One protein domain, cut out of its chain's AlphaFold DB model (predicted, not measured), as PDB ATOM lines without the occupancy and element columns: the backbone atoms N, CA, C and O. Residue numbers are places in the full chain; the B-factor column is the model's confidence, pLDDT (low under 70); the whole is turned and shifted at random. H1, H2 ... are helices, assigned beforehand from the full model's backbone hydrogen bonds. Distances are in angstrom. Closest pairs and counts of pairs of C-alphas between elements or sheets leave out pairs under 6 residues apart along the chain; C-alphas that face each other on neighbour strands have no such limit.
ATOM      1  N   ASP A  65     -65.542 -31.834 -33.316       90.94
ATOM      2  CA  ASP A  65     -65.695 -32.452 -34.634       90.94
ATOM      3  C   ASP A  65     -64.554 -33.444 -34.890       90.94
ATOM      4  O   ASP A  65     -64.775 -34.581 -35.310       90.94
ATOM      5  N   PHE A  66     -63.318 -33.067 -34.549       91.44
ATOM      6  CA  PHE A  66     -62.191 -33.987 -34.650       91.44
ATOM      7  C   PHE A  66     -62.269 -35.133 -33.633       91.44
ATOM      8  O   PHE A  66     -61.954 -36.275 -33.974       91.44
ATOM      9  N   ALA A  67     -62.713 -34.866 -32.401       92.69
ATOM     10  CA  ALA A  67     -62.911 -35.906 -31.394       92.69
ATOM     11  C   ALA A  67     -63.937 -36.964 -31.844       92.69
ATOM     12  O   ALA A  67     -63.715 -38.160 -31.632       92.69
ATOM     13  N   GLU A  68     -65.026 -36.548 -32.496       92.69
ATOM     14  CA  GLU A  68     -66.024 -37.459 -33.064       92.69
ATOM     15  C   GLU A  68     -65.445 -38.307 -34.196       92.69
ATOM     16  O   GLU A  68     -65.587 -39.531 -34.165       92.69
ATOM     17  N   ILE A  69     -64.710 -37.701 -35.134       95.25
ATOM     18  CA  ILE A  69     -64.020 -38.440 -36.202       95.25
ATOM     19  C   ILE A  69     -63.113 -39.531 -35.611       95.25
ATOM     20  O   ILE A  69     -63.172 -40.688 -36.033       95.25
ATOM     21  N   LEU A  70     -62.304 -39.199 -34.598       93.75
ATOM     22  CA  LEU A  70     -61.414 -40.166 -33.946       93.75
ATOM     23  C   LEU A  70     -62.181 -41.300 -33.253       93.75
ATOM     24  O   LEU A  70     -61.744 -42.451 -33.308       93.75
ATOM     25  N   LYS A  71     -63.334 -41.004 -32.641       92.06
ATOM     26  CA  LYS A  71     -64.214 -42.020 -32.050       92.06
ATOM     27  C   LYS A  71     -64.742 -42.991 -33.111       92.06
ATOM     28  O   LYS A  71     -64.724 -44.199 -32.886       92.06
ATOM     29  N   TRP A  72     -65.172 -42.496 -34.272       94.62
ATOM     30  CA  TRP A  72     -65.656 -43.357 -35.356       94.62
ATOM     31  C   TRP A  72     -64.541 -44.198 -35.977       94.62
ATOM     32  O   TRP A  72     -64.751 -45.376 -36.266       94.62
ATOM     33  N   ILE A  73     -63.342 -43.633 -36.129       94.81
ATOM     34  CA  ILE A  73     -62.162 -44.370 -36.602       94.81
ATOM     35  C   ILE A  73     -61.796 -45.495 -35.633       94.81
ATOM     36  O   ILE A  73     -61.562 -46.612 -36.088       94.81
ATOM     37  N   ARG A  74     -61.801 -45.225 -34.319       93.81
ATOM     38  CA  ARG A  74     -61.521 -46.217 -33.265       93.81
ATOM     39  C   ARG A  74     -62.385 -47.471 -33.409       93.81
ATOM     40  O   ARG A  74     -61.881 -48.574 -33.256       93.81
ATOM     41  N   GLU A  75     -63.667 -47.307 -33.727       93.06
ATOM     42  CA  GLU A  75     -64.609 -48.423 -33.897       93.06
ATOM     43  C   GLU A  75     -64.692 -48.960 -35.338       93.06
ATOM     44  O   GLU A  75     -65.458 -49.885 -35.603       93.06
ATOM     45  N   GLY A  76     -63.957 -48.372 -36.288       93.94
ATOM     46  CA  GLY A  76     -64.055 -48.723 -37.709       93.94
ATOM     47  C   GLY A  76     -65.382 -48.313 -38.368       93.94
ATOM     48  O   GLY A  76     -65.753 -48.879 -39.390       93.94
ATOM     49  N   LYS A  77     -66.101 -47.338 -37.798       96.12
ATOM     50  CA  LYS A  77     -67.433 -46.866 -38.234       96.12
ATOM     51  C   LYS A  77     -67.409 -45.497 -38.923       96.12
ATOM     52  O   LYS A  77     -68.429 -44.820 -38.993       96.12
ATOM     53  N   HIS A  78     -66.241 -45.064 -39.383       95.94
ATOM     54  CA  HIS A  78     -66.081 -43.778 -40.056       95.94
ATOM     55  C   HIS A  78     -66.805 -43.753 -41.410       95.94
ATOM     56  O   HIS A  78     -66.934 -44.761 -42.104       95.94
ATOM     57  N   THR A  79     -67.259 -42.568 -41.790       96.06
ATOM     58  CA  THR A  79     -67.945 -42.272 -43.046       96.06
ATOM     59  C   THR A  79     -66.980 -41.710 -44.091       96.06
ATOM     60  O   THR A  79     -65.855 -41.304 -43.799       96.06
ATOM     61  N   GLU A  80     -67.435 -41.607 -45.342       96.62
ATOM     62  CA  GLU A  80     -66.674 -40.919 -46.394       96.62
ATOM     63  C   GLU A  80     -66.455 -39.425 -46.099       96.62
ATOM     64  O   GLU A  80     -65.486 -38.836 -46.585       96.62
ATOM     65  N   ILE A  81     -67.345 -38.806 -45.316       94.81
ATOM     66  CA  ILE A  81     -67.211 -37.411 -44.882       94.81
ATOM     67  C   ILE A  81     -66.035 -37.296 -43.909       94.81
ATOM     68  O   ILE A  81     -65.170 -36.448 -44.115       94.81
ATOM     69  N   ASP A  82     -65.941 -38.201 -42.933       95.19
ATOM     70  CA  ASP A  82     -64.833 -38.236 -41.970       95.19
ATOM     71  C   ASP A  82     -63.484 -38.379 -42.688       95.19
ATOM     72  O   ASP A  82     -62.542 -37.627 -42.436       95.19
ATOM     73  N   ILE A  83     -63.406 -39.290 -43.666       95.06
ATOM     74  CA  ILE A  83     -62.199 -39.478 -44.480       95.06
ATOM     75  C   ILE A  83     -61.858 -38.226 -45.292       95.06
ATOM     76  O   ILE A  83     -60.682 -37.894 -45.439       95.06
ATOM     77  N   ARG A  84     -62.855 -37.514 -45.825       95.44
ATOM     78  CA  ARG A  84     -62.632 -36.265 -46.569       95.44
ATOM     79  C   ARG A  84     -62.026 -35.186 -45.677       95.44
ATOM     80  O   ARG A  84     -61.024 -34.594 -46.062       95.44
ATOM     81  N   VAL A  85     -62.564 -35.021 -44.472       94.31
ATOM     82  CA  VAL A  85     -62.057 -34.079 -43.465       94.31
ATOM     83  C   VAL A  85     -60.621 -34.429 -43.042       94.31
ATOM     84  O   VAL A  85     -59.793 -33.546 -42.816       94.31
ATOM     85  N   LEU A  86     -60.259 -35.712 -42.969       93.38
ATOM     86  CA  LEU A  86     -58.861 -36.111 -42.748       93.38
ATOM     87  C   LEU A  86     -57.968 -35.798 -43.953       93.38
ATOM     88  O   LEU A  86     -56.838 -35.348 -43.775       93.38
ATOM     89  N   LYS A  87     -58.464 -36.000 -45.179       93.44
ATOM     90  CA  LYS A  87     -57.712 -35.714 -46.412       93.44
ATOM     91  C   LYS A  87     -57.397 -34.230 -46.590       93.44
ATOM     92  O   LYS A  87     -56.359 -33.916 -47.160       93.44
ATOM     93  N   GLU A  88     -58.220 -33.328 -46.060       91.44
ATOM     94  CA  GLU A  88     -57.925 -31.885 -46.024       91.44
ATOM     95  C   GLU A  88     -56.651 -31.552 -45.231       91.44
ATOM     96  O   GLU A  88     -56.036 -30.511 -45.451       91.44
ATOM     97  N   ARG A  89     -56.219 -32.451 -44.335       87.88
ATOM     98  CA  ARG A  89     -54.998 -32.304 -43.530       87.88
ATOM     99  C   ARG A  89     -53.756 -32.897 -44.203       87.88
ATOM    100  O   ARG A  89     -52.677 -32.864 -43.615       87.88
ATOM    101  N   ILE A  90     -53.880 -33.447 -45.414       88.81
ATOM    102  CA  ILE A  90     -52.723 -33.910 -46.186       88.81
ATOM    103  C   ILE A  90     -51.929 -32.685 -46.633       88.81
ATOM    104  O   ILE A  90     -52.413 -31.845 -47.390       88.81
ATOM    105  N   LEU A  91     -50.686 -32.597 -46.168       85.06
ATOM    106  CA  LEU A  91     -49.776 -31.531 -46.562       85.06
ATOM    107  C   LEU A  91     -49.224 -31.822 -47.961       85.06
ATOM    108  O   LEU A  91     -48.536 -32.820 -48.174       85.06
ATOM    109  N   THR A  92     -49.506 -30.944 -48.921       73.62
ATOM    110  CA  THR A  92     -48.830 -30.939 -50.219       73.62
ATOM    111  C   THR A  92     -47.485 -30.241 -50.083       73.62
ATOM    112  O   THR A  92     -47.417 -29.023 -49.936       73.62
ATOM    113  N   LEU A  93     -46.410 -31.023 -50.156       67.44
ATOM    114  CA  LEU A  93     -45.052 -30.508 -50.298       67.44
ATOM    115  C   LEU A  93     -44.868 -30.018 -51.736       67.44
ATOM    116  O   LEU A  93     -44.498 -30.781 -52.624       67.44
ATOM    117  N   ASN A  94     -45.176 -28.752 -51.986       62.28
ATOM    118  CA  ASN A  94     -44.802 -28.072 -53.219       62.28
ATOM    119  C   ASN A  94     -43.987 -26.820 -52.888       62.28
ATOM    120  O   ASN A  94     -43.997 -26.331 -51.760       62.28
ATOM    121  N   SER A  95     -43.284 -26.294 -53.888       58.88
ATOM    122  CA  SER A  95     -42.416 -25.116 -53.771       58.88
ATOM    123  C   SER A  95     -43.120 -23.868 -53.203       58.88
ATOM    124  O   SER A  95     -42.450 -22.912 -52.829       58.88
ATOM    125  N   GLU A  96     -44.456 -23.870 -53.154       55.59
ATOM    126  CA  GLU A  96     -45.320 -22.761 -52.736       55.59
ATOM    127  C   GLU A  96     -45.831 -22.882 -51.287       55.59
ATOM    128  O   GLU A  96     -46.290 -21.890 -50.725       55.59
ATOM    129  N   ARG A  97     -45.740 -24.065 -50.656       57.59
ATOM    130  CA  ARG A  97     -46.066 -24.289 -49.235       57.59
ATOM    131  C   ARG A  97     -44.866 -24.897 -48.500       57.59
ATOM    132  O   ARG A  97     -44.834 -26.106 -48.266       57.59
ATOM    133  N   PRO A  98     -43.873 -24.071 -48.124       62.56
ATOM    134  CA  PRO A  98     -42.659 -24.531 -47.449       62.56
ATOM    135  C   PRO A  98     -42.878 -24.925 -45.977       62.56
ATOM    136  O   PRO A  98     -41.971 -25.489 -45.369       62.56
ATOM    137  N   ASP A  99     -44.063 -24.670 -45.409       71.88
ATOM    138  CA  ASP A  99     -44.376 -24.830 -43.979       71.88
ATOM    139  C   ASP A  99     -44.635 -26.291 -43.567       71.88
ATOM    140  O   ASP A  99     -45.563 -26.605 -42.818       71.88
ATOM    141  N   TYR A 100     -43.817 -27.221 -44.060       82.88
ATOM    142  CA  TYR A 100     -43.811 -28.573 -43.523       82.88
ATOM    143  C   TYR A 100     -43.328 -28.534 -42.068       82.88
ATOM    144  O   TYR A 100     -42.253 -27.982 -41.807       82.88
ATOM    145  N   PRO A 101     -44.063 -29.128 -41.111       86.81
ATOM    146  CA  PRO A 101     -43.715 -29.079 -39.699       86.81
ATOM    147  C   PRO A 101     -42.579 -30.063 -39.381       86.81
ATOM    148  O   PRO A 101     -42.746 -31.010 -38.619       86.81
ATOM    149  N   ILE A 102     -41.400 -29.824 -39.960       83.94
ATOM    150  CA  ILE A 102     -40.225 -30.703 -39.891       83.94
ATOM    151  C   ILE A 102     -39.765 -30.969 -38.454       83.94
ATOM    152  O   ILE A 102     -39.195 -32.013 -38.162       83.94
ATOM    153  N   THR A 103     -40.032 -30.030 -37.544       85.25
ATOM    154  CA  THR A 103     -39.680 -30.124 -36.122       85.25
ATOM    155  C   THR A 103     -40.732 -30.841 -35.277       85.25
ATOM    156  O   THR A 103     -40.508 -31.050 -34.086       85.25
ATOM    157  N   SER A 104     -41.893 -31.174 -35.844       90.31
ATOM    158  CA  SER A 104     -42.940 -31.916 -35.142       90.31
ATOM    159  C   SER A 104     -42.612 -33.405 -35.067       90.31
ATOM    160  O   SER A 104     -41.778 -33.930 -35.801       90.31
ATOM    161  N   THR A 105     -43.293 -34.113 -34.168       92.25
ATOM    162  CA  THR A 105     -43.185 -35.569 -34.080       92.25
ATOM    163  C   THR A 105     -43.818 -36.226 -35.304       92.25
ATOM    164  O   THR A 105     -44.996 -36.009 -35.587       92.25
ATOM    165  N   HIS A 106     -43.044 -37.068 -35.988       93.75
ATOM    166  CA  HIS A 106     -43.505 -37.877 -37.112       93.75
ATOM    167  C   HIS A 106     -43.758 -39.313 -36.647       93.75
ATOM    168  O   HIS A 106     -42.952 -39.890 -35.919       93.75
ATOM    169  N   LEU A 107     -44.897 -39.880 -37.049       95.31
ATOM    170  CA  LEU A 107     -45.278 -41.257 -36.738       95.31
ATOM    171  C   LEU A 107     -45.186 -42.106 -38.005       95.31
ATOM    172  O   LEU A 107     -45.723 -41.729 -39.046       95.31
ATOM    173  N   PHE A 108     -44.541 -43.265 -37.892       95.88
ATOM    174  CA  PHE A 108     -44.356 -44.216 -38.985       95.88
ATOM    175  C   PHE A 108     -44.817 -45.612 -38.563       95.88
ATOM    176  O   PHE A 108     -44.892 -45.925 -37.376       95.88
ATOM    177  N   SER A 109     -45.125 -46.462 -39.543       95.06
ATOM    178  CA  SER A 109     -45.576 -47.837 -39.304       95.06
ATOM    179  C   SER A 109     -44.438 -48.828 -39.045       95.06
ATOM    180  O   SER A 109     -44.702 -49.933 -38.574       95.06
ATOM    181  N   THR A 110     -43.190 -48.472 -39.361       94.62
ATOM    182  CA  THR A 110     -42.027 -49.360 -39.235       94.62
ATOM    183  C   THR A 110     -40.849 -48.645 -38.589       94.62
ATOM    184  O   THR A 110     -40.628 -47.459 -38.828       94.62
ATOM    185  N   ASN A 111     -40.045 -49.392 -37.825       92.31
ATOM    186  CA  ASN A 111     -38.806 -48.868 -37.238       92.31
ATOM    187  C   ASN A 111     -37.831 -48.390 -38.320       92.31
ATOM    188  O   ASN A 111     -37.225 -47.346 -38.163       92.31
ATOM    189  N   MET A 112     -37.761 -49.088 -39.459       93.56
ATOM    190  CA  MET A 112     -36.910 -48.685 -40.580       93.56
ATOM    191  C   MET A 112     -37.234 -47.267 -41.077       93.56
ATOM    192  O   MET A 112     -36.325 -46.464 -41.245       93.56
ATOM    193  N   ALA A 113     -38.517 -46.925 -41.242       95.75
ATOM    194  CA  ALA A 113     -38.914 -45.576 -41.651       95.75
ATOM    195  C   ALA A 113     -38.656 -44.527 -40.551       95.75
ATOM    196  O   ALA A 113     -38.304 -43.387 -40.854       95.75
ATOM    197  N   VAL A 114     -38.795 -44.913 -39.274       94.75
ATOM    198  CA  VAL A 114     -38.399 -44.068 -38.134       94.75
ATOM    199  C   VAL A 114     -36.901 -43.766 -38.188       94.75
ATOM    200  O   VAL A 114     -36.511 -42.606 -38.067       94.75
ATOM    201  N   ASP A 115     -36.072 -44.789 -38.390       94.50
ATOM    202  CA  ASP A 115     -34.616 -44.671 -38.429       94.50
ATOM    203  C   ASP A 115     -34.172 -43.804 -39.608       94.50
ATOM    204  O   ASP A 115     -33.398 -42.868 -39.419       94.50
ATOM    205  N   GLU A 116     -34.710 -44.050 -40.805       95.38
ATOM    206  CA  GLU A 116     -34.443 -43.247 -42.003       95.38
ATOM    207  C   GLU A 116     -34.735 -41.759 -41.764       95.38
ATOM    208  O   GLU A 116     -33.860 -40.915 -41.976       95.38
ATOM    209  N   HIS A 117     -35.928 -41.434 -41.251       93.25
ATOM    210  CA  HIS A 117     -36.310 -40.056 -40.956       93.25
ATOM    211  C   HIS A 117     -35.416 -39.434 -39.875       93.25
ATOM    212  O   HIS A 117     -34.884 -38.337 -40.054       93.25
ATOM    213  N   ASN A 118     -35.200 -40.132 -38.758       93.56
ATOM    214  CA  ASN A 118     -34.388 -39.623 -37.655       93.56
ATOM    215  C   ASN A 118     -32.936 -39.377 -38.079       93.56
ATOM    216  O   ASN A 118     -32.361 -38.347 -37.715       93.56
ATOM    217  N   HIS A 119     -32.349 -40.277 -38.873       93.69
ATOM    218  CA  HIS A 119     -31.017 -40.091 -39.438       93.69
ATOM    219  C   HIS A 119     -30.969 -38.866 -40.350       93.69
ATOM    220  O   HIS A 119     -30.063 -38.041 -40.211       93.69
ATOM    221  N   GLU A 120     -31.949 -38.700 -41.237       92.81
ATOM    222  CA  GLU A 120     -32.028 -37.543 -42.125       92.81
ATOM    223  C   GLU A 120     -32.064 -36.219 -41.343       92.81
ATOM    224  O   GLU A 120     -31.256 -35.322 -41.607       92.81
ATOM    225  N   ILE A 121     -32.943 -36.102 -40.340       91.31
ATOM    226  CA  ILE A 121     -33.056 -34.900 -39.497       91.31
ATOM    227  C   ILE A 121     -31.771 -34.658 -38.696       91.31
ATOM    228  O   ILE A 121     -31.268 -33.532 -38.647       91.31
ATOM    229  N   PHE A 122     -31.197 -35.708 -38.104       91.94
ATOM    230  CA  PHE A 122     -29.952 -35.620 -37.342       91.94
ATOM    231  C   PHE A 122     -28.780 -35.127 -38.203       91.94
ATOM    232  O   PHE A 122     -28.019 -34.256 -37.775       91.94
ATOM    233  N   HIS A 123     -28.642 -35.644 -39.427       92.12
ATOM    234  CA  HIS A 123     -27.575 -35.244 -40.345       92.12
ATOM    235  C   HIS A 123     -27.757 -33.822 -40.879       92.12
ATOM    236  O   HIS A 123     -26.765 -33.102 -41.005       92.12
ATOM    237  N   LYS A 124     -29.000 -33.398 -41.137       90.94
ATOM    238  CA  LYS A 124     -29.328 -32.026 -41.558       90.94
ATOM    239  C   LYS A 124     -29.105 -30.983 -40.461       90.94
ATOM    240  O   LYS A 124     -28.885 -29.816 -40.775       90.94
ATOM    241  N   SER A 125     -29.155 -31.378 -39.190       90.44
ATOM    242  CA  SER A 125     -28.923 -30.465 -38.070       90.44
ATOM    243  C   SER A 125     -27.501 -29.894 -38.082       90.44
ATOM    244  O   SER A 125     -26.517 -30.625 -38.230       90.44
TER     245      SER A 125
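This is residues 65 to 125 of the 164 residues of the protein "ATP-dependent DNA helicase" of Paramuricea clavata (UniProt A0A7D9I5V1). Two short helices, H1 and H2, sit near each other at one end, set nearly at right angles, and a single longer helix, H3, stands at the other end, with a long arching stretch, residues 88 to 110, joining the two ends. The arrangement is open, and residues 93 to 98 of the arch stick out. The printed part has 61 residues with three named helices in the order H1, H2, H3 and no named strand; the class is all helix. The whole is only just loose, close to extended, with a radius of gyration of the C-alphas of 15.3 A, and is flat, spanning 41 by 31 by 15 A.

H1 is residues 65 to 74, 14.4 A from first to last C-alpha, and begins at C-alpha 65 (-65.695, -32.452, -34.634). H2 is residues 80 to 87, 10.4 A long, with C-alpha 87 at (-57.712, -35.714, -46.412). H3, the longest helix, is residues 111 to 124, 19.8 A long, and ends at C-alpha 124 (-29.328, -32.026, -41.558).

H1 and H2 are close but not clearly touching; their closest C-alphas, those of Ile 69 and Asp 82, are 5.8 A apart. Their lines are only just about perpendicular, at 72 degrees. H3 is apart from H1 and from H2. In H1, H2 and H3 every O i to N i+4 pair is within hydrogen-bond range.

The two C-alphas farthest apart, those of Lys 77 and Ser 125, are 41.9 A apart. The printed part has no cut. The link from H1 to H2 is tight, with 5 residues, and that from H2 to H3 is long, with 23. The mean pLDDT of the printed part is 88.9, and residues 93 to 98, which stand free, are under 70.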